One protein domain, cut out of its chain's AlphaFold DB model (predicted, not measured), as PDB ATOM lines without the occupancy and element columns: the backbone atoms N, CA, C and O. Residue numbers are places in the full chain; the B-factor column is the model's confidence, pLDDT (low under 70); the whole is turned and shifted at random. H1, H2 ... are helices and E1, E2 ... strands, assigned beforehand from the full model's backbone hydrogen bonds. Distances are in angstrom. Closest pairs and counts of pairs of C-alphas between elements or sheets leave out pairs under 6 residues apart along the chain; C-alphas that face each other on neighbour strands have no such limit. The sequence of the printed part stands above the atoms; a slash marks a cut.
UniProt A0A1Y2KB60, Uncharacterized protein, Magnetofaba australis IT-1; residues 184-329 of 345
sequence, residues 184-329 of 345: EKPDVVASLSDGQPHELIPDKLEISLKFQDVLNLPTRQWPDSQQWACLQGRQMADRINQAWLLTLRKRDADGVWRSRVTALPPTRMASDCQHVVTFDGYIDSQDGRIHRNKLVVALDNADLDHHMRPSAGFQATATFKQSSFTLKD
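This is residues 184 to 329 of the 345 residues of an uncharacterized protein of Magnetofaba australis IT-1 (UniProt A0A1Y2KB60). This is a sandwich of two strongly twisted sheets of four strands, only partly face to face: E1, E8, E7, E6 make one layer and E2, E3, E4, E5 the other. The small helix H1 lies near the E5 edge, and E9 turns away beyond the end of E8. The printed part has 146 residues, with the named elements E1, E2, E3, H1, E4, E5, E6, E7, E8, E9 along it; both sheets are antiparallel, in the orders given, and the class is mostly strand. The whole is compact, with a radius of gyration of the C-alphas of 16.4 A, but elongated in outline, spanning 55 by 33 by 31 A.

Begin at E1, residues 188 to 192, an edge strand antiparallel to E8, residues 315 to 325; N 188 and O 320 are 2.9 A apart. A tight link takes you to E2, residues 197 to 201, in the other sheet; the closest C-alphas of E1 and E2, those of Val 188 and Leu 200, are 6.5 A apart. E2 forms a hairpin with E3, residues 205 to 213, where N 198 and O 207 are 2.8 A apart. E4, residues 242 to 251, is the antiparallel neighbour of E3, with 159 degrees between their N-to-C directions and N 206 and O 249 at 2.9 A, within hydrogen-bond range. E4 forms a hairpin with E5, residues 257 to 264, with N 246 and O 262 at 2.9 A. H1, residues 231 to 235, is only just on this sheet, with 5 pairs of C-alphas within 10 A, and only grazes it with residues 233 to 234; its one O i to N i+4 pair is within hydrogen-bond range. E6, residues 275 to 283, and E7, residues 290 to 300, form a hairpin, with N 278 and O 295 at 2.9 A. E6, E7 and E8 are a meander, each strand the antiparallel neighbour of the one before; N 294 and O 321 are 2.8 A apart. The strands of the two sheets stand at 24 degrees, and E5 and E6 are apart. E8 runs on into E9, residues 327 to 329, at 59 degrees; E9 pairs with no named strand.

Find C-alpha 188 at (186.871, 130.296, 179.783), where E1 begins. E3 measures 25.1 A, E4 28.0 A, E5 22.3 A, E6 26.5 A, E7 31.7 A and E8 32.6 A. E9 ends at C-alpha 329, (166.515, 139.455, 201.034).

The C-alphas of Gln 286 and His 306 are the two farthest apart, 56.4 A. The printed part has no cut. The links E3 to H1, residues 214 to 230, and E7 to E8, residues 301 to 314, are long. Mean pLDDT of the printed part is 82.3; residues 215 to 226 are under 70.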
ATOM      1  N   GLU A 184     175.940 128.851 186.610       92.81
ATOM      2  CA  GLU A 184     177.280 129.241 186.180       92.81
ATOM      3  C   GLU A 184     177.690 128.421 184.962       92.81
ATOM      4  O   GLU A 184     177.557 127.197 184.933       92.81
ATOM      5  N   LYS A 185     178.204 129.107 183.943       91.31
ATOM      6  CA  LYS A 185     178.860 128.448 182.814       91.31
ATOM      7  C   LYS A 185     180.306 128.109 183.181       91.31
ATOM      8  O   LYS A 185     180.870 128.787 184.042       91.31
ATOM      9  N   PRO A 186     180.910 127.100 182.527       90.06
ATOM     10  CA  PRO A 186     182.317 126.789 182.734       90.06
ATOM     11  C   PRO A 186     183.194 128.007 182.440       90.06
ATOM     12  O   PRO A 186     182.905 128.795 181.533       90.06
ATOM     13  N   ASP A 187     184.263 128.136 183.217       90.62
ATOM     14  CA  ASP A 187     185.225 129.215 183.061       90.62
ATOM     15  C   ASP A 187     185.947 129.079 181.714       90.62
ATOM     16  O   ASP A 187     186.436 128.009 181.348       90.62
ATOM     17  N   VAL A 188     186.040 130.188 180.983       91.75
ATOM     18  CA  VAL A 188     186.871 130.296 179.783       91.75
ATOM     19  C   VAL A 188     188.197 130.909 180.204       91.75
ATOM     20  O   VAL A 188     188.240 132.041 180.689       91.75
ATOM     21  N   VAL A 189     189.280 130.155 180.038       92.44
ATOM     22  CA  VAL A 189     190.635 130.605 180.365       92.44
ATOM     23  C   VAL A 189     191.400 130.862 179.074       92.44
ATOM     24  O   VAL A 189     191.480 129.988 178.215       92.44
ATOM     25  N   ALA A 190     191.976 132.055 178.949       89.88
ATOM     26  CA  ALA A 190     192.813 132.449 177.825       89.88
ATOM     27  C   ALA A 190     194.184 132.904 178.333       89.88
ATOM     28  O   ALA A 190     194.276 133.751 179.223       89.88
ATOM     29  N   SER A 191     195.256 132.357 177.758       90.81
ATOM     30  CA  SER A 191     196.594 132.925 177.919       90.81
ATOM     31  C   SER A 191     196.742 134.062 176.918       90.81
ATOM     32  O   SER A 191     196.565 133.844 175.724       90.81
ATOM     33  N   LEU A 192     196.997 135.272 177.409       89.44
ATOM     34  CA  LEU A 192     197.107 136.460 176.573       89.44
ATOM     35  C   LEU A 192     198.564 136.654 176.163       89.44
ATOM     36  O   LEU A 192     199.456 136.681 177.010       89.44
ATOM     37  N   SER A 193     198.785 136.816 174.864       83.62
ATOM     38  CA  SER A 193     200.082 137.187 174.295       83.62
ATOM     39  C   SER A 193     200.045 138.618 173.769       83.62
ATOM     40  O   SER A 193     198.977 139.127 173.420       83.62
ATOM     41  N   ASP A 194     201.208 139.264 173.697       83.81
ATOM     42  CA  ASP A 194     201.314 140.658 173.263       83.81
ATOM     43  C   ASP A 194     200.716 140.869 171.859       83.81
ATOM     44  O   ASP A 194     201.151 140.282 170.866       83.81
ATOM     45  N   GLY A 195     199.680 141.702 171.791       78.88
ATOM     46  CA  GLY A 195     199.009 142.124 170.567       78.88
ATOM     47  C   GLY A 195     198.058 141.101 169.943       78.88
ATOM     48  O   GLY A 195     197.421 141.441 168.944       78.88
ATOM     49  N   GLN A 196     197.920 139.892 170.498       86.06
ATOM     50  CA  GLN A 196     197.023 138.874 169.946       86.06
ATOM     51  C   GLN A 196     195.632 138.921 170.598       86.06
ATOM     52  O   GLN A 196     195.520 138.859 171.826       86.06
ATOM     53  N   PRO A 197     194.556 139.047 169.800       88.50
ATOM     54  CA  PRO A 197     193.200 138.950 170.309       88.50
ATOM     55  C   PRO A 197     192.785 137.498 170.547       88.50
ATOM     56  O   PRO A 197     193.102 136.604 169.766       88.50
ATOM     57  N   HIS A 198     192.016 137.291 171.609       91.56
ATOM     58  CA  HIS A 198     191.415 136.019 171.982       91.56
ATOM     59  C   HIS A 198     189.906 136.186 172.125       91.56
ATOM     60  O   HIS A 198     189.426 137.097 172.802       91.56
ATOM     61  N   GLU A 199     189.141 135.283 171.521       89.44
ATOM     62  CA  GLU A 199     187.693 135.253 171.697       89.44
ATOM     63  C   GLU A 199     187.337 134.573 173.023       89.44
ATOM     64  O   GLU A 199     187.693 133.424 173.271       89.44
ATOM     65  N   LEU A 200     186.616 135.295 173.883       87.50
ATOM     66  CA  LEU A 200     186.042 134.755 175.120       87.50
ATOM     67  C   LEU A 200     184.644 134.186 174.873       87.50
ATOM     68  O   LEU A 200     184.235 133.217 175.508       87.50
ATOM     69  N   ILE A 201     183.904 134.811 173.954       87.12
ATOM     70  CA  ILE A 201     182.633 134.320 173.434       87.12
ATOM     71  C   ILE A 201     182.674 134.521 171.918       87.12
ATOM     72  O   ILE A 201     182.759 135.683 171.497       87.12
ATOM     73  N   PRO A 202     182.562 133.444 171.117       86.81
ATOM     74  CA  PRO A 202     182.596 133.538 169.662       86.81
ATOM     75  C   PRO A 202     181.650 134.622 169.140       86.81
ATOM     76  O   PRO A 202     180.500 134.714 169.587       86.81
ATOM     77  N   ASP A 203     182.158 135.475 168.248       82.56
ATOM     78  CA  ASP A 203     181.434 136.575 167.590       82.56
ATOM     79  C   ASP A 203     180.784 137.632 168.509       82.56
ATOM     80  O   ASP A 203     179.988 138.458 168.037       82.56
ATOM     81  N   LYS A 204     181.078 137.624 169.817       87.00
ATOM     82  CA  LYS A 204     180.417 138.500 170.806       87.00
ATOM     83  C   LYS A 204     181.372 139.213 171.754       87.00
ATOM     84  O   LYS A 204     181.077 140.346 172.144       87.00
ATOM     85  N   LEU A 205     182.460 138.562 172.161       88.50
ATOM     86  CA  LEU A 205     183.381 139.092 173.163       88.50
ATOM     87  C   LEU A 205     184.822 138.676 172.862       88.50
ATOM     88  O   LEU A 205     185.135 137.488 172.835       88.50
ATOM     89  N   GLU A 206     185.694 139.666 172.715       91.44
ATOM     90  CA  GLU A 206     187.121 139.508 172.431       91.44
ATOM     91  C   GLU A 206     187.935 140.276 173.474       91.44
ATOM     92  O   GLU A 206     187.544 141.357 173.928       91.44
ATOM     93  N   ILE A 207     189.077 139.717 173.849       91.31
ATOM     94  CA  ILE A 207     190.047 140.335 174.741       91.31
ATOM     95  C   ILE A 207     191.417 140.343 174.075       91.31
ATOM     96  O   ILE A 207     191.832 139.354 173.479       91.31
ATOM     97  N   SER A 208     192.138 141.447 174.184       91.62
ATOM     98  CA  SER A 208     193.532 141.526 173.758       91.62
ATOM     99  C   SER A 208     194.347 142.311 174.770       91.62
ATOM    100  O   SER A 208     193.831 143.180 175.478       91.62
ATOM    101  N   LEU A 209     195.629 141.980 174.855       90.88
ATOM    102  CA  LEU A 209     196.579 142.657 175.718       90.88
ATOM    103  C   LEU A 209     197.755 143.097 174.866       90.88
ATOM    104  O   LEU A 209     198.345 142.271 174.179       90.88
ATOM    105  N   LYS A 210     198.084 144.385 174.886       89.50
ATOM    106  CA  LYS A 210     199.171 144.921 174.068       89.50
ATOM    107  C   LYS A 210     200.064 145.854 174.861       89.50
ATOM    108  O   LYS A 210     199.556 146.759 175.519       89.50
ATOM    109  N   PHE A 211     201.374 145.676 174.770       87.94
ATOM    110  CA  PHE A 211     202.328 146.618 175.340       87.94
ATOM    111  C   PHE A 211     202.564 147.785 174.377       87.94
ATOM    112  O   PHE A 211     202.880 147.579 173.203       87.94
ATOM    113  N   GLN A 212     202.381 149.023 174.841       86.19
ATOM    114  CA  GLN A 212     202.612 150.201 174.002       86.19
ATOM    115  C   GLN A 212     202.894 151.476 174.799       86.19
ATOM    116  O   GLN A 212     202.548 151.596 175.978       86.19
ATOM    117  N   ASP A 213     203.491 152.449 174.109       82.62
ATOM    118  CA  ASP A 213     203.648 153.813 174.605       82.62
ATOM    119  C   ASP A 213     202.269 154.431 174.849       82.62
ATOM    120  O   ASP A 213     201.428 154.453 173.952       82.62
ATOM    121  N   VAL A 214     202.034 154.945 176.055       78.62
ATOM    122  CA  VAL A 214     200.746 155.535 176.440       78.62
ATOM    123  C   VAL A 214     200.664 157.038 176.200       78.62
ATOM    124  O   VAL A 214     199.576 157.544 175.937       78.62
ATOM    125  N   LEU A 215     201.806 157.734 176.208       68.56
ATOM    126  CA  LEU A 215     201.881 159.186 175.995       68.56
ATOM    127  C   LEU A 215     201.555 159.617 174.559       68.56
ATOM    128  O   LEU A 215     201.088 160.730 174.344       68.56
ATOM    129  N   ASN A 216     201.793 158.742 173.581       62.34
ATOM    130  CA  ASN A 216     201.681 159.056 172.151       62.34
ATOM    131  C   ASN A 216     200.428 158.467 171.498       62.34
ATOM    132  O   ASN A 216     200.341 158.382 170.271       62.34
ATOM    133  N   LEU A 217     199.466 158.006 172.294       63.69
ATOM    134  CA  LEU A 217     198.284 157.378 171.729       63.69
ATOM    135  C   LEU A 217     197.324 158.412 171.156       63.69
ATOM    136  O   LEU A 217     197.122 159.463 171.765       63.69
ATOM    137  N   PRO A 218     196.682 158.110 170.011       58.44
ATOM    138  CA  PRO A 218     195.625 158.959 169.497       58.44
ATOM    139  C   PRO A 218     194.581 159.154 170.595       58.44
ATOM    140  O   PRO A 218     194.104 158.173 171.168       58.44
ATOM    141  N   THR A 219     194.166 160.396 170.838       55.16
ATOM    142  CA  THR A 219     193.078 160.744 171.771       55.16
ATOM    143  C   THR A 219     191.808 159.925 171.525       55.16
ATOM    144  O   THR A 219     191.037 159.704 172.441       55.16
ATOM    145  N   ARG A 220     191.617 159.395 170.309       47.28
ATOM    146  CA  ARG A 220     190.499 158.519 169.924       47.28
ATOM    147  C   ARG A 220     190.579 157.078 170.463       47.28
ATOM    148  O   ARG A 220     189.571 156.382 170.437       47.28
ATOM    149  N   GLN A 221     191.755 156.602 170.883       54.69
ATOM    150  CA  GLN A 221     191.953 155.265 171.475       54.69
ATOM    151  C   GLN A 221     191.883 155.277 173.006       54.69
ATOM    152  O   GLN A 221     191.689 154.227 173.620       54.69
ATOM    153  N   TRP A 222     192.000 156.457 173.612       57.56
ATOM    154  CA  TRP A 222     191.725 156.665 175.023       57.56
ATOM    155  C   TRP A 222     190.263 157.070 175.191       57.56
ATOM    156  O   TRP A 222     189.840 158.063 174.608       57.56
ATOM    157  N   PRO A 223     189.461 156.349 175.987       46.09
ATOM    158  CA  PRO A 223     188.233 156.928 176.512       46.09
ATOM    159  C   PRO A 223     188.583 158.224 177.263       46.09
ATOM    160  O   PRO A 223     189.602 158.262 177.951       46.09
ATOM    161  N   ASP A 224     187.724 159.247 177.211       45.19
ATOM    162  CA  ASP A 224     187.926 160.562 177.865       45.19
ATOM    163  C   ASP A 224     188.152 160.493 179.397       45.19
ATOM    164  O   ASP A 224     188.445 161.488 180.054       45.19
ATOM    165  N   SER A 225     188.054 159.298 179.983       46.56
ATOM    166  CA  SER A 225     188.520 158.985 181.328       46.56
ATOM    167  C   SER A 225     189.674 157.988 181.235       46.56
ATOM    168  O   SER A 225     189.499 156.872 180.754       46.56
ATOM    169  N   GLN A 226     190.861 158.368 181.710       52.62
ATOM    170  CA  GLN A 226     191.988 157.449 181.871       52.62
ATOM    171  C   GLN A 226     191.571 156.282 182.788       52.62
ATOM    172  O   GLN A 226     191.529 156.425 184.014       52.62
ATOM    173  N   GLN A 227     191.229 155.129 182.210       73.00
ATOM    174  CA  GLN A 227     190.860 153.939 182.975       73.00
ATOM    175  C   GLN A 227     192.118 153.152 183.318       73.00
ATOM    176  O   GLN A 227     192.469 152.162 182.681       73.00
ATOM    177  N   TRP A 228     192.824 153.630 184.333       78.94
ATOM    178  CA  TRP A 228     193.880 152.862 184.974       78.94
ATOM    179  C   TRP A 228     193.273 151.717 185.784       78.94
ATOM    180  O   TRP A 228     192.269 151.897 186.474       78.94
ATOM    181  N   ALA A 229     193.903 150.547 185.721       79.06
ATOM    182  CA  ALA A 229     193.468 149.338 186.417       79.06
ATOM    183  C   ALA A 229     193.362 149.490 187.943       79.06
ATOM    184  O   ALA A 229     192.545 148.816 188.576       79.06
ATOM    185  N   CYS A 230     194.186 150.358 188.532       75.12
ATOM    186  CA  CYS A 230     194.221 150.622 189.963       75.12
ATOM    187  C   CYS A 230     194.477 152.109 190.259       75.12
ATOM    188  O   CYS A 230     194.962 152.864 189.410       75.12
ATOM    189  N   LEU A 231     194.166 152.526 191.491       74.38
ATOM    190  CA  LEU A 231     194.342 153.907 191.950       74.38
ATOM    191  C   LEU A 231     195.807 154.357 191.874       74.38
ATOM    192  O   LEU A 231     196.073 155.473 191.442       74.38
ATOM    193  N   GLN A 232     196.744 153.477 192.238       77.69
ATOM    194  CA  GLN A 232     198.175 153.766 192.168       77.69
ATOM    195  C   GLN A 232     198.604 154.094 190.732       77.69
ATOM    196  O   GLN A 232     199.237 155.122 190.521       77.69
ATOM    197  N   GLY A 233     198.179 153.292 189.745       78.88
ATOM    198  CA  GLY A 233     198.418 153.568 188.323       78.88
ATOM    199  C   GLY A 233     197.846 154.920 187.890       78.88
ATOM    200  O   GLY A 233     198.526 155.692 187.222       78.88
ATOM    201  N   ARG A 234     196.641 155.264 188.367       78.44
ATOM    202  CA  ARG A 234     196.022 156.573 188.106       78.44
ATOM    203  C   ARG A 234     196.817 157.738 188.698       78.44
ATOM    204  O   ARG A 234     196.952 158.767 188.050       78.44
ATOM    205  N   GLN A 235     197.332 157.597 189.916       78.06
ATOM    206  CA  GLN A 235     198.090 158.654 190.600       78.06
ATOM    207  C   GLN A 235     199.454 158.932 189.960       78.06
ATOM    208  O   GLN A 235     200.000 160.019 190.125       78.06
ATOM    209  N   MET A 236     200.006 157.961 189.233       78.19
ATOM    210  CA  MET A 236     201.288 158.086 188.541       78.19
ATOM    211  C   MET A 236     201.142 158.153 187.017       78.19
ATOM    212  O   MET A 236     202.141 157.995 186.319       78.19
ATOM    213  N   ALA A 237     199.930 158.395 186.509       77.12
ATOM    214  CA  ALA A 237     199.613 158.396 185.083       77.12
ATOM    215  C   ALA A 237     200.594 159.246 184.260       77.12
ATOM    216  O   ALA A 237     201.126 158.774 183.260       77.12
ATOM    217  N   ASP A 238     200.917 160.446 184.746       76.44
ATOM    218  CA  ASP A 238     201.812 161.401 184.077       76.44
ATOM    219  C   ASP A 238     203.286 160.956 184.040       76.44
ATOM    220  O   ASP A 238     204.114 161.571 183.372       76.44
ATOM    221  N   ARG A 239     203.641 159.910 184.794       77.38
ATOM    222  CA  ARG A 239     205.002 159.355 184.886       77.38
ATOM    223  C   ARG A 239     205.145 158.020 184.163       77.38
ATOM    224  O   ARG A 239     206.247 157.476 184.114       77.38
ATOM    225  N   ILE A 240     204.047 157.463 183.657       78.94
ATOM    226  CA  ILE A 240     204.052 156.192 182.943       78.94
ATOM    227  C   ILE A 240     204.116 156.490 181.452       78.94
ATOM    228  O   ILE A 240     203.161 156.986 180.865       78.94
ATOM    229  N   ASN A 241     205.240 156.138 180.833       81.00
ATOM    230  CA  ASN A 241     205.425 156.320 179.393       81.00
ATOM    231  C   ASN A 241     204.897 155.130 178.590       81.00
ATOM    232  O   ASN A 241     204.484 155.300 177.445       81.00
ATOM    233  N   GLN A 242     204.886 153.941 179.196       84.50
ATOM    234  CA  GLN A 242     204.503 152.675 178.578       84.50
ATOM    235  C   GLN A 242     203.654 151.847 179.531       84.50
ATOM    236  O   GLN A 242     203.940 151.781 180.726       84.50
ATOM    237  N   ALA A 243     202.629 151.192 178.999       87.81
ATOM    238  CA  ALA A 243     201.751 150.340 179.782       87.81
ATOM    239  C   ALA A 243     201.259 149.156 178.952       87.81
ATOM    240  O   ALA A 243     201.225 149.191 177.718       87.81
ATOM    241  N   TRP A 244     200.815 148.125 179.656       87.94
ATOM    242  CA  TRP A 244     199.988 147.086 179.073       87.94
ATOM    243  C   TRP A 244     198.575 147.625 178.901       87.94
ATOM    244  O   TRP A 244     197.959 148.094 179.855       87.94
ATOM    245  N   LEU A 245     198.048 147.571 177.687       88.81
ATOM    246  CA  LEU A 245     196.680 147.957 177.394       88.81
ATOM    247  C   LEU A 245     195.825 146.721 177.201       88.81
ATOM    248  O   LEU A 245     195.963 145.988 176.221       88.81
ATOM    249  N   LEU A 246     194.918 146.525 178.146       88.94
ATOM    250  CA  LEU A 246     193.886 145.516 178.070       88.94
ATOM    251  C   LEU A 246     192.698 146.087 177.305       88.94
ATOM    252  O   LEU A 246     192.024 147.000 177.784       88.94
ATOM    253  N   THR A 247     192.426 145.535 176.131       88.25
ATOM    254  CA  THR A 247     191.272 145.913 175.321       88.25
ATOM    255  C   THR A 247     190.219 144.824 175.418       88.25
ATOM    256  O   THR A 247     190.440 143.694 174.995       88.25
ATOM    257  N   LEU A 248     189.052 145.176 175.951       86.88
ATOM    258  CA  LEU A 248     187.858 144.342 175.912       86.88
ATOM    259  C   LEU A 248     186.944 144.862 174.807       86.88
ATOM    260  O   LEU A 248     186.505 146.013 174.857       86.88
ATOM    261  N   ARG A 249     186.645 144.029 173.812       87.94
ATOM    262  CA  ARG A 249     185.717 144.358 172.727       87.94
ATOM    263  C   ARG A 249     184.457 143.531 172.887       87.94
ATOM    264  O   ARG A 249     184.523 142.309 172.955       87.94
ATOM    265  N   LYS A 250     183.310 144.200 172.929       87.19
ATOM    266  CA  LYS A 250     181.991 143.580 173.041       87.19
ATOM    267  C   LYS A 250     181.119 144.052 171.889       87.19
ATOM    268  O   LYS A 250     181.133 145.233 171.545       87.19
ATOM    269  N   ARG A 251     180.348 143.137 171.315       85.75
ATOM    270  CA  ARG A 251     179.318 143.479 170.336       85.75
ATOM    271  C   ARG A 251     178.082 144.007 171.061       85.75
ATOM    272  O   ARG A 251     177.584 143.351 171.978       85.75
ATOM    273  N   ASP A 252     177.633 145.206 170.708       81.38
ATOM    274  CA  ASP A 252     176.392 145.763 171.243       81.38
ATOM    275  C   ASP A 252     175.151 145.134 170.584       81.38
ATOM    276  O   ASP A 252     175.259 144.249 169.729       81.38
ATOM    277  N   ALA A 253     173.963 145.549 171.034       76.31
ATOM    278  CA  ALA A 253     172.692 145.043 170.517       76.31
ATOM    279  C   ALA A 253     172.501 145.342 169.018       76.31
ATOM    280  O   ALA A 253     171.863 144.558 168.321       76.31
ATOM    281  N   ASP A 254     173.120 146.417 168.524       82.50
ATOM    282  CA  ASP A 254     173.085 146.838 167.120       82.50
ATOM    283  C   ASP A 254     174.138 146.107 166.263       82.50
ATOM    284  O   ASP A 254     174.280 146.365 165.067       82.50
ATOM    285  N   GLY A 255     174.898 145.179 166.856       81.31
ATOM    286  CA  GLY A 255     175.918 144.396 166.164       81.31
ATOM    287  C   GLY A 255     177.259 145.117 165.991       81.31
ATOM    288  O   GLY A 255     178.167 144.558 165.361       81.31
ATOM    289  N   VAL A 256     177.412 146.318 166.556       88.75
ATOM    290  CA  VAL A 256     178.608 147.158 166.459       88.75
ATOM    291  C   VAL A 256     179.591 146.800 167.573       88.75
ATOM    292  O   VAL A 256     179.239 146.614 168.737       88.75
ATOM    293  N   TRP A 257     180.872 146.702 167.222       83.69
ATOM    294  CA  TRP A 257     181.925 146.471 168.204       83.69
ATOM    295  C   TRP A 257     182.192 147.730 169.021       83.69
ATOM    296  O   TRP A 257     182.624 148.751 168.485       83.69
ATOM    297  N   ARG A 258     182.027 147.625 170.337       84.81
ATOM    298  CA  ARG A 258     182.462 148.641 171.295       84.81
ATOM    299  C   ARG A 258     183.665 148.139 172.064       84.81
ATOM    300  O   ARG A 258     183.695 146.994 172.507       84.81
ATOM    301  N   SER A 259     184.667 148.999 172.194       83.38
ATOM    302  CA  SER A 259     185.902 148.683 172.899       83.38
ATOM    303  C   SER A 259     185.992 149.470 174.196       83.38
ATOM    304  O   SER A 259     185.581 150.628 174.276       83.38
ATOM    305  N   ARG A 260     186.531 148.818 175.219       81.94
ATOM    306  CA  ARG A 260     186.929 149.429 176.477       81.94
ATOM    307  C   ARG A 260     188.396 149.104 176.695       81.94
ATOM    308  O   ARG A 260     188.769 147.933 176.691       81.94
ATOM    309  N   VAL A 261     189.206 150.138 176.878       84.38
ATOM    310  CA  VAL A 261     190.650 150.011 177.094       84.38
ATOM    311  C   VAL A 261     190.947 150.309 178.557       84.38
ATOM    312  O   VAL A 261     190.493 151.319 179.086       84.38
ATOM    313  N   THR A 262     191.681 149.413 179.210       84.94
ATOM    314  CA  THR A 262     192.186 149.582 180.576       84.94
ATOM    315  C   THR A 262     193.707 149.548 180.545       84.94
ATOM    316  O   THR A 262     194.285 148.615 179.993       84.94
ATOM    317  N   ALA A 263     194.356 150.551 181.134       86.44
ATOM    318  CA  ALA A 263     195.811 150.628 181.205       86.44
ATOM    319  C   ALA A 263     196.334 149.979 182.494       86.44
ATOM    320  O   ALA A 263     195.854 150.279 183.593       86.44
ATOM    321  N   LEU A 264     197.336 149.110 182.357       87.50
ATOM    322  CA  LEU A 264     198.025 148.432 183.448       87.50
ATOM    323  C   LEU A 264     199.513 148.825 183.424       87.50
ATOM    324  O   LEU A 264     200.210 148.527 182.450       87.50
ATOM    325  N   PRO A 265     200.022 149.509 184.461       85.75
ATOM    326  CA  PRO A 265     201.439 149.829 184.563       85.75
ATOM    327  C   PRO A 265     202.313 148.571 184.712       85.75
ATOM    328  O   PRO A 265     201.835 147.541 185.203       85.75
ATOM    329  N   PRO A 266     203.612 148.671 184.373       82.81
ATOM    330  CA  PRO A 266     204.598 147.643 184.702       82.81
ATOM    331  C   PRO A 266     204.623 147.316 186.203       82.81
ATOM    332  O   PRO A 266     204.417 148.199 187.044       82.81
ATOM    333  N   THR A 267     204.916 146.058 186.550       76.50
ATOM    334  CA  THR A 267     204.795 145.538 187.926       76.50
ATOM    335  C   THR A 267     205.616 146.325 188.948       76.50
ATOM    336  O   THR A 267     205.081 146.692 189.995       76.50
ATOM    337  N   ARG A 268     206.869 146.679 188.633       72.19
ATOM    338  CA  ARG A 268     207.727 147.537 189.479       72.19
ATOM    339  C   ARG A 268     207.127 148.891 189.849       72.19
ATOM    340  O   ARG A 268     207.530 149.464 190.857       72.19
ATOM    341  N   MET A 269     206.223 149.431 189.032       70.62
ATOM    342  CA  MET A 269     205.627 150.747 189.272       70.62
ATOM    343  C   MET A 269     204.364 150.650 190.131       70.62
ATOM    344  O   MET A 269     204.168 151.489 191.009       70.62
ATOM    345  N   ALA A 270     203.528 149.631 189.910       73.38
ATOM    346  CA  ALA A 270     202.350 149.369 190.733       73.38
ATOM    347  C   ALA A 270     201.997 147.872 190.753       73.38
ATOM    348  O   ALA A 270     201.389 147.338 189.815       73.38
ATOM    349  N   SER A 271     202.333 147.205 191.857       73.62
ATOM    350  CA  SER A 271     202.016 145.791 192.098       73.62
ATOM    351  C   SER A 271     200.510 145.535 192.153       73.62
ATOM    352  O   SER A 271     200.022 144.533 191.641       73.62
ATOM    353  N   ASP A 272     199.747 146.480 192.701       72.12
ATOM    354  CA  ASP A 272     198.305 146.320 192.927       72.12
ATOM    355  C   ASP A 272     197.493 146.361 191.623       72.12
ATOM    356  O   ASP A 272     196.321 145.987 191.581       72.12
ATOM    357  N   CYS A 273     198.122 146.805 190.535       77.56
ATOM    358  CA  CYS A 273     197.525 146.868 189.208       77.56
ATOM    359  C   CYS A 273     197.619 145.542 188.432       77.56
ATOM    360  O   CYS A 273     196.996 145.440 187.379       77.56
ATOM    361  N   GLN A 274     198.358 144.535 188.917       80.38
ATOM    362  CA  GLN A 274     198.581 143.279 188.181       80.38
ATOM    363  C   GLN A 274     197.368 142.335 188.179       80.38
ATOM    364  O   GLN A 274     197.317 141.385 187.401       80.38
ATOM    365  N   HIS A 275     196.363 142.616 189.014       82.38
ATOM    366  CA  HIS A 275     195.119 141.858 189.074       82.38
ATOM    367  C   HIS A 275     193.916 142.757 188.783       82.38
ATOM    368  O   HIS A 275     193.472 143.563 189.610       82.38
ATOM    369  N   VAL A 276     193.326 142.588 187.605       79.31
ATOM    370  CA  VAL A 276     192.132 143.322 187.183       79.31
ATOM    371  C   VAL A 276     190.920 142.420 187.268       79.31
ATOM    372  O   VAL A 276     190.902 141.324 186.729       79.31
ATOM    373  N   VAL A 277     189.878 142.906 187.936       79.31
ATOM    374  CA  VAL A 277     188.562 142.278 187.955       79.31
ATOM    375  C   VAL A 277     187.575 143.300 187.429       79.31
ATOM    376  O   VAL A 277     187.440 144.384 188.004       79.31
ATOM    377  N   THR A 278     186.897 142.959 186.342       79.31
ATOM    378  CA  THR A 278     185.809 143.763 185.793       79.31
ATOM    379  C   THR A 278     184.532 142.942 185.754       79.31
ATOM    380  O   THR A 278     184.549 141.737 185.490       79.31
ATOM    381  N   PHE A 279     183.425 143.624 186.018       79.50
ATOM    382  CA  PHE A 279     182.085 143.074 185.927       79.50
ATOM    383  C   PHE A 279     181.325 143.804 184.825       79.50
ATOM    384  O   PHE A 279     181.447 145.019 184.670       79.50
ATOM    385  N   ASP A 280     180.555 143.051 184.060       81.81
ATOM    386  CA  ASP A 280     179.583 143.551 183.094       81.81
ATOM    387  C   ASP A 280     178.333 142.677 183.193       81.81
ATOM    388  O   ASP A 280     178.411 141.531 183.638       81.81
ATOM    389  N   GLY A 281     177.174 143.187 182.811       84.38
ATOM    390  CA  GLY A 281     175.941 142.454 183.013       84.38
ATOM    391  C   GLY A 281     174.692 143.224 182.647       84.38
ATOM    392  O   GLY A 281     174.746 144.339 182.133       84.38
ATOM    393  N   TYR A 282     173.564 142.581 182.897       86.44
ATOM    394  CA  TYR A 282     172.239 143.171 182.796       86.44
ATOM    395  C   TYR A 282     171.285 142.436 183.740       86.44
ATOM    396  O   TYR A 282     171.596 141.351 184.236       86.44
ATOM    397  N   ILE A 283     170.129 143.038 183.992       86.31
ATOM    398  CA  ILE A 283     169.018 142.394 184.693       86.31
ATOM    399  C   ILE A 283     167.970 142.061 183.638       86.31
ATOM    400  O   ILE A 283     167.595 142.944 182.864       86.31
ATOM    401  N   ASP A 284     167.538 140.808 183.574       85.19
ATOM    402  CA  ASP A 284     166.444 140.418 182.694       85.19
ATOM    403  C   ASP A 284     165.127 140.990 183.237       85.19
ATOM    404  O   ASP A 284     164.775 140.829 184.406       85.19
ATOM    405  N   SER A 285     164.408 141.720 182.386       82.81
ATOM    406  CA  SER A 285     163.151 142.372 182.750       82.81
ATOM    407  C   SER A 285     161.999 141.400 183.030       82.81
ATOM    408  O   SER A 285     161.027 141.808 183.659       82.81
ATOM    409  N   GLN A 286     162.067 140.161 182.531       84.25
ATOM    410  CA  GLN A 286     160.967 139.199 182.637       84.25
ATOM    411  C   GLN A 286     160.962 138.466 183.978       84.25
ATOM    412  O   GLN A 286     159.900 138.288 184.572       84.25
ATOM    413  N   ASP A 287     162.134 138.057 184.458       83.62
ATOM    414  CA  ASP A 287     162.281 137.236 185.665       83.62
ATOM    415  C   ASP A 287     163.148 137.891 186.756       83.62
ATOM    416  O   ASP A 287     163.296 137.341 187.849       83.62
ATOM    417  N   GLY A 288     163.703 139.078 186.489       83.69
ATOM    418  CA  GLY A 288     164.546 139.812 187.428       83.69
ATOM    419  C   GLY A 288     165.918 139.176 187.664       83.69
ATOM    420  O   GLY A 288     166.619 139.587 188.592       83.69
ATOM    421  N   ARG A 289     166.325 138.181 186.862       91.31
ATOM    422  CA  ARG A 289     167.631 137.530 187.003       91.31
ATOM    423  C   ARG A 289     168.754 138.479 186.619       91.31
ATOM    424  O   ARG A 289     168.724 139.160 185.596       91.31
ATOM    425  N   ILE A 290     169.802 138.482 187.430       91.38
ATOM    426  CA  ILE A 290     171.036 139.208 187.165       91.38
ATOM    427  C   ILE A 290     171.929 138.309 186.320       91.38
ATOM    428  O   ILE A 290     172.414 137.283 186.793       91.38
ATOM    429  N   HIS A 291     172.199 138.719 185.085       90.56
ATOM    430  CA  HIS A 291     173.215 138.115 184.233       90.56
ATOM    431  C   HIS A 291     174.520 138.880 184.411       90.56
ATOM    432  O   HIS A 291     174.618 140.052 184.051       90.56
ATOM    433  N   ARG A 292     175.537 138.218 184.960       91.31
ATOM    434  CA  ARG A 292     176.841 138.806 185.265       91.31
ATOM    435  C   ARG A 292     177.956 138.062 184.546       91.31
ATOM    436  O   ARG A 292     178.149 136.861 184.731       91.31
ATOM    437  N   ASN A 293     178.739 138.826 183.808       89.12
ATOM    438  CA  ASN A 293     180.013 138.454 183.229       89.12
ATOM    439  C   ASN A 293     181.131 138.974 184.140       89.12
ATOM    440  O   ASN A 293     181.249 140.178 184.370       89.12
ATOM    441  N   LYS A 294     181.957 138.068 184.658       89.38
ATOM    442  CA  LYS A 294     183.150 138.388 185.440       89.38
ATOM    443  C   LYS A 294     184.372 138.087 184.589       89.38
ATOM    444  O   LYS A 294     184.567 136.947 184.182       89.38
ATOM    445  N   LEU A 295     185.204 139.095 184.364       88.31
ATOM    446  CA  LEU A 295     186.507 138.934 183.736       88.31
ATOM    447  C   LEU A 295     187.587 139.243 184.771       88.31
ATOM    448  O   LEU A 295     187.602 140.323 185.362       88.31
ATOM    449  N   VAL A 296     188.474 138.279 184.985       89.75
ATOM    450  CA  VAL A 296     189.667 138.408 185.817       89.75
ATOM    451  C   VAL A 296     190.876 138.345 184.901       89.75
ATOM    452  O   VAL A 296     191.001 137.394 184.141       89.75
ATOM    453  N   VAL A 297     191.755 139.335 184.968       89.25
ATOM    454  CA  VAL A 297     193.042 139.334 184.273       89.25
ATOM    455  C   VAL A 297     194.140 139.390 185.318       89.25
ATOM    456  O   VAL A 297     194.137 140.281 186.169       89.25
ATOM    457  N   ALA A 298     195.050 138.428 185.261       90.69
ATOM    458  CA  ALA A 298     196.257 138.383 186.065       90.69
ATOM    459  C   ALA A 298     197.465 138.545 185.143       90.69
ATOM    460  O   ALA A 298     197.553 137.877 184.111       90.69
ATOM    461  N   LEU A 299     198.356 139.458 185.513       88.12
ATOM    462  CA  LEU A 299     199.645 139.650 184.873       88.12
ATOM    463  C   LEU A 299     200.742 139.155 185.815       88.12
ATOM    464  O   LEU A 299     200.894 139.676 186.917       88.12
ATOM    465  N   ASP A 300     201.530 138.196 185.354       85.94
ATOM    466  CA  ASP A 300     202.689 137.673 186.061       85.94
ATOM    467  C   ASP A 300     203.966 138.156 185.374       85.94
ATOM    468  O   ASP A 300     204.129 138.053 184.156       85.94
ATOM    469  N   ASN A 301     204.889 138.699 186.175       80.38
ATOM    470  CA  ASN A 301     206.176 139.212 185.707       80.38
ATOM    471  C   ASN A 301     206.043 140.225 184.543       80.38
ATOM    472  O   ASN A 301     206.794 140.197 183.564       80.38
ATOM    473  N   ALA A 302     205.090 141.158 184.665       80.56
ATOM    474  CA  ALA A 302     204.828 142.238 183.702       80.56
ATOM    475  C   ALA A 302     205.854 143.380 183.765       80.56
ATOM    476  O   ALA A 302     205.559 144.529 183.422       80.56
ATOM    477  N   ASP A 303     207.059 143.055 184.223       80.88
ATOM    478  CA  ASP A 303     208.207 143.934 184.232       80.88
ATOM    479  C   ASP A 303     208.821 144.067 182.842       80.88
ATOM    480  O   ASP A 303     208.636 143.236 181.945       80.88
ATOM    481  N   LEU A 304     209.596 145.138 182.706       80.88
ATOM    482  CA  LEU A 304     210.363 145.435 181.513       80.88
ATOM    483  C   LEU A 304     211.823 145.032 181.705       80.88
ATOM    484  O   LEU A 304     212.383 145.154 182.799       80.88
ATOM    485  N   ASP A 305     212.439 144.564 180.628       83.69
ATOM    486  CA  ASP A 305     213.878 144.358 180.556       83.69
ATOM    487  C   ASP A 305     214.645 145.695 180.446       83.69
ATOM    488  O   ASP A 305     214.073 146.789 180.417       83.69
ATOM    489  N   HIS A 306     215.976 145.619 180.365       81.31
ATOM    490  CA  HIS A 306     216.837 146.797 180.198       81.31
ATOM    491  C   HIS A 306     216.623 147.547 178.872       81.31
ATOM    492  O   HIS A 306     217.107 148.667 178.719       81.31
ATOM    493  N   HIS A 307     215.908 146.947 177.920       82.06
ATOM    494  CA  HIS A 307     215.549 147.525 176.632       82.06
ATOM    495  C   HIS A 307     214.100 148.026 176.596       82.06
ATOM    496  O   HIS A 307     213.607 148.347 175.514       82.06
ATOM    497  N   MET A 308     213.433 148.121 177.755       76.12
ATOM    498  CA  MET A 308     212.037 148.547 177.877       76.12
ATOM    499  C   MET A 308     211.066 147.637 177.105       76.12
ATOM    500  O   MET A 308     210.069 148.100 176.554       76.12
ATOM    501  N   ARG A 309     211.361 146.336 177.034       82.06
ATOM    502  CA  ARG A 309     210.503 145.310 176.424       82.06
ATOM    503  C   ARG A 309     209.937 144.376 177.489       82.06
ATOM    504  O   ARG A 309     210.572 144.223 178.532       82.06
ATOM    505  N   PRO A 310     208.788 143.722 177.238       83.25
ATOM    506  CA  PRO A 310     208.275 142.677 178.118       83.25
ATOM    507  C   PRO A 310     209.360 141.662 178.483       83.25
ATOM    508  O   PRO A 310     210.070 141.159 177.609       83.25
ATOM    509  N   SER A 311     209.505 141.377 179.777       83.62
ATOM    510  CA  SER A 311     210.505 140.422 180.245       83.62
ATOM    511  C   SER A 311     210.247 139.010 179.692       83.62
ATOM    512  O   SER A 311     209.109 138.616 179.444       83.62
ATOM    513  N   ALA A 312     211.304 138.205 179.537       78.62
ATOM    514  CA  ALA A 312     211.219 136.859 178.951       78.62
ATOM    515  C   ALA A 312     210.325 135.869 179.731       78.62
ATOM    516  O   ALA A 312     209.991 134.809 179.210       78.62
ATOM    517  N   GLY A 313     209.948 136.195 180.971       78.19
ATOM    518  CA  GLY A 313     209.046 135.395 181.800       78.19
ATOM    519  C   GLY A 313     207.654 136.001 181.958       78.19
ATOM    520  O   GLY A 313     206.943 135.582 182.865       78.19
ATOM    521  N   PHE A 314     207.299 137.016 181.169       85.31
ATOM    522  CA  PHE A 314     205.976 137.622 181.213       85.31
ATOM    523  C   PHE A 314     204.896 136.602 180.843       85.31
ATOM    524  O   PHE A 314     204.981 135.937 179.808       85.31
ATOM    525  N   GLN A 315     203.864 136.510 181.675       86.81
ATOM    526  CA  GLN A 315     202.676 135.714 181.404       86.81
ATOM    527  C   GLN A 315     201.435 136.524 181.752       86.81
ATOM    528  O   GLN A 315     201.402 137.264 182.731       86.81
ATOM    529  N   ALA A 316     200.391 136.371 180.950       90.94
ATOM    530  CA  ALA A 316     199.100 136.964 181.235       90.94
ATOM    531  C   ALA A 316     198.005 135.919 181.068       90.94
ATOM    532  O   ALA A 316     197.976 135.162 180.092       90.94
ATOM    533  N   THR A 317     197.084 135.883 182.022       92.62
ATOM    534  CA  THR A 317     195.942 134.974 181.998       92.62
ATOM    535  C   THR A 317     194.662 135.758 182.204       92.62
ATOM    536  O   THR A 317     194.536 136.541 183.144       92.62
ATOM    537  N   ALA A 318     193.695 135.527 181.324       92.62
ATOM    538  CA  ALA A 318     192.326 135.970 181.482       92.62
ATOM    539  C   ALA A 318     191.434 134.785 181.846       92.62
ATOM    540  O   ALA A 318     191.451 133.755 181.179       92.62
ATOM    541  N   THR A 319     190.616 134.957 182.875       93.19
ATOM    542  CA  THR A 319     189.553 134.032 183.259       93.19
ATOM    543  C   THR A 319     188.221 134.746 183.120       93.19
ATOM    544  O   THR A 319     187.965 135.754 183.784       93.19
ATOM    545  N   PHE A 320     187.367 134.223 182.252       92.44
ATOM    546  CA  PHE A 320     186.039 134.740 181.993       92.44
ATOM    547  C   PHE A 320     184.983 133.769 182.509       92.44
ATOM    548  O   PHE A 320     184.987 132.591 182.162       92.44
ATOM    549  N   LYS A 321     184.060 134.281 183.322       92.12
ATOM    550  CA  LYS A 321     182.980 133.505 183.928       92.12
ATOM    551  C   LYS A 321     181.638 134.177 183.686       92.12
ATOM    552  O   LYS A 321     181.479 135.367 183.965       92.12
ATOM    553  N   GLN A 322     180.662 133.405 183.213       91.81
ATOM    554  CA  GLN A 322     179.272 133.851 183.116       91.81
ATOM    555  C   GLN A 322     178.453 133.224 184.238       91.81
ATOM    556  O   GLN A 322     178.486 132.012 184.435       91.81
ATOM    557  N   SER A 323     177.695 134.060 184.937       92.56
ATOM    558  CA  SER A 323     176.780 133.656 186.002       92.56
ATOM    559  C   SER A 323     175.413 134.306 185.799       92.56
ATOM    560  O   SER A 323     175.347 135.456 185.365       92.56
ATOM    561  N   SER A 324     174.339 133.593 186.120       93.56
ATOM    562  CA  SER A 324     172.974 134.116 186.197       93.56
ATOM    563  C   SER A 324     172.370 133.728 187.543       93.56
ATOM    564  O   SER A 324     172.501 132.577 187.949       93.56
ATOM    565  N   PHE A 325     171.761 134.671 188.256       94.44
ATOM    566  CA  PHE A 325     171.173 134.413 189.573       94.44
ATOM    567  C   PHE A 325     170.122 135.460 189.949       94.44
ATOM    568  O   PHE A 325     170.142 136.584 189.450       94.44
ATOM    569  N   THR A 326     169.234 135.109 190.873       93.00
ATOM    570  CA  THR A 326     168.378 136.046 191.603       93.00
ATOM    571  C   THR A 326     168.977 136.353 192.975       93.00
ATOM    572  O   THR A 326     169.853 135.646 193.489       93.00
ATOM    573  N   LEU A 327     168.522 137.454 193.564       89.19
ATOM    574  CA  LEU A 327     168.853 137.835 194.931       89.19
ATOM    575  C   LEU A 327     167.651 137.571 195.827       89.19
ATOM    576  O   LEU A 327     166.516 137.824 195.427       89.19
ATOM    577  N   LYS A 328     167.918 137.129 197.050       88.00
ATOM    578  CA  LYS A 328     166.920 137.069 198.118       88.00
ATOM    579  C   LYS A 328     167.326 137.988 199.260       88.00
ATOM    580  O   LYS A 328     168.515 138.178 199.536       88.00
ATOM    581  N   ASP A 329     166.321 138.563 199.901       82.44
ATOM    582  CA  ASP A 329     166.515 139.455 201.034       82.44
ATOM    583  C   ASP A 329     166.882 138.628 202.276       82.44
ATOM    584  O   ASP A 329     166.323 137.557 202.532       82.44
TER     585      ASP A 329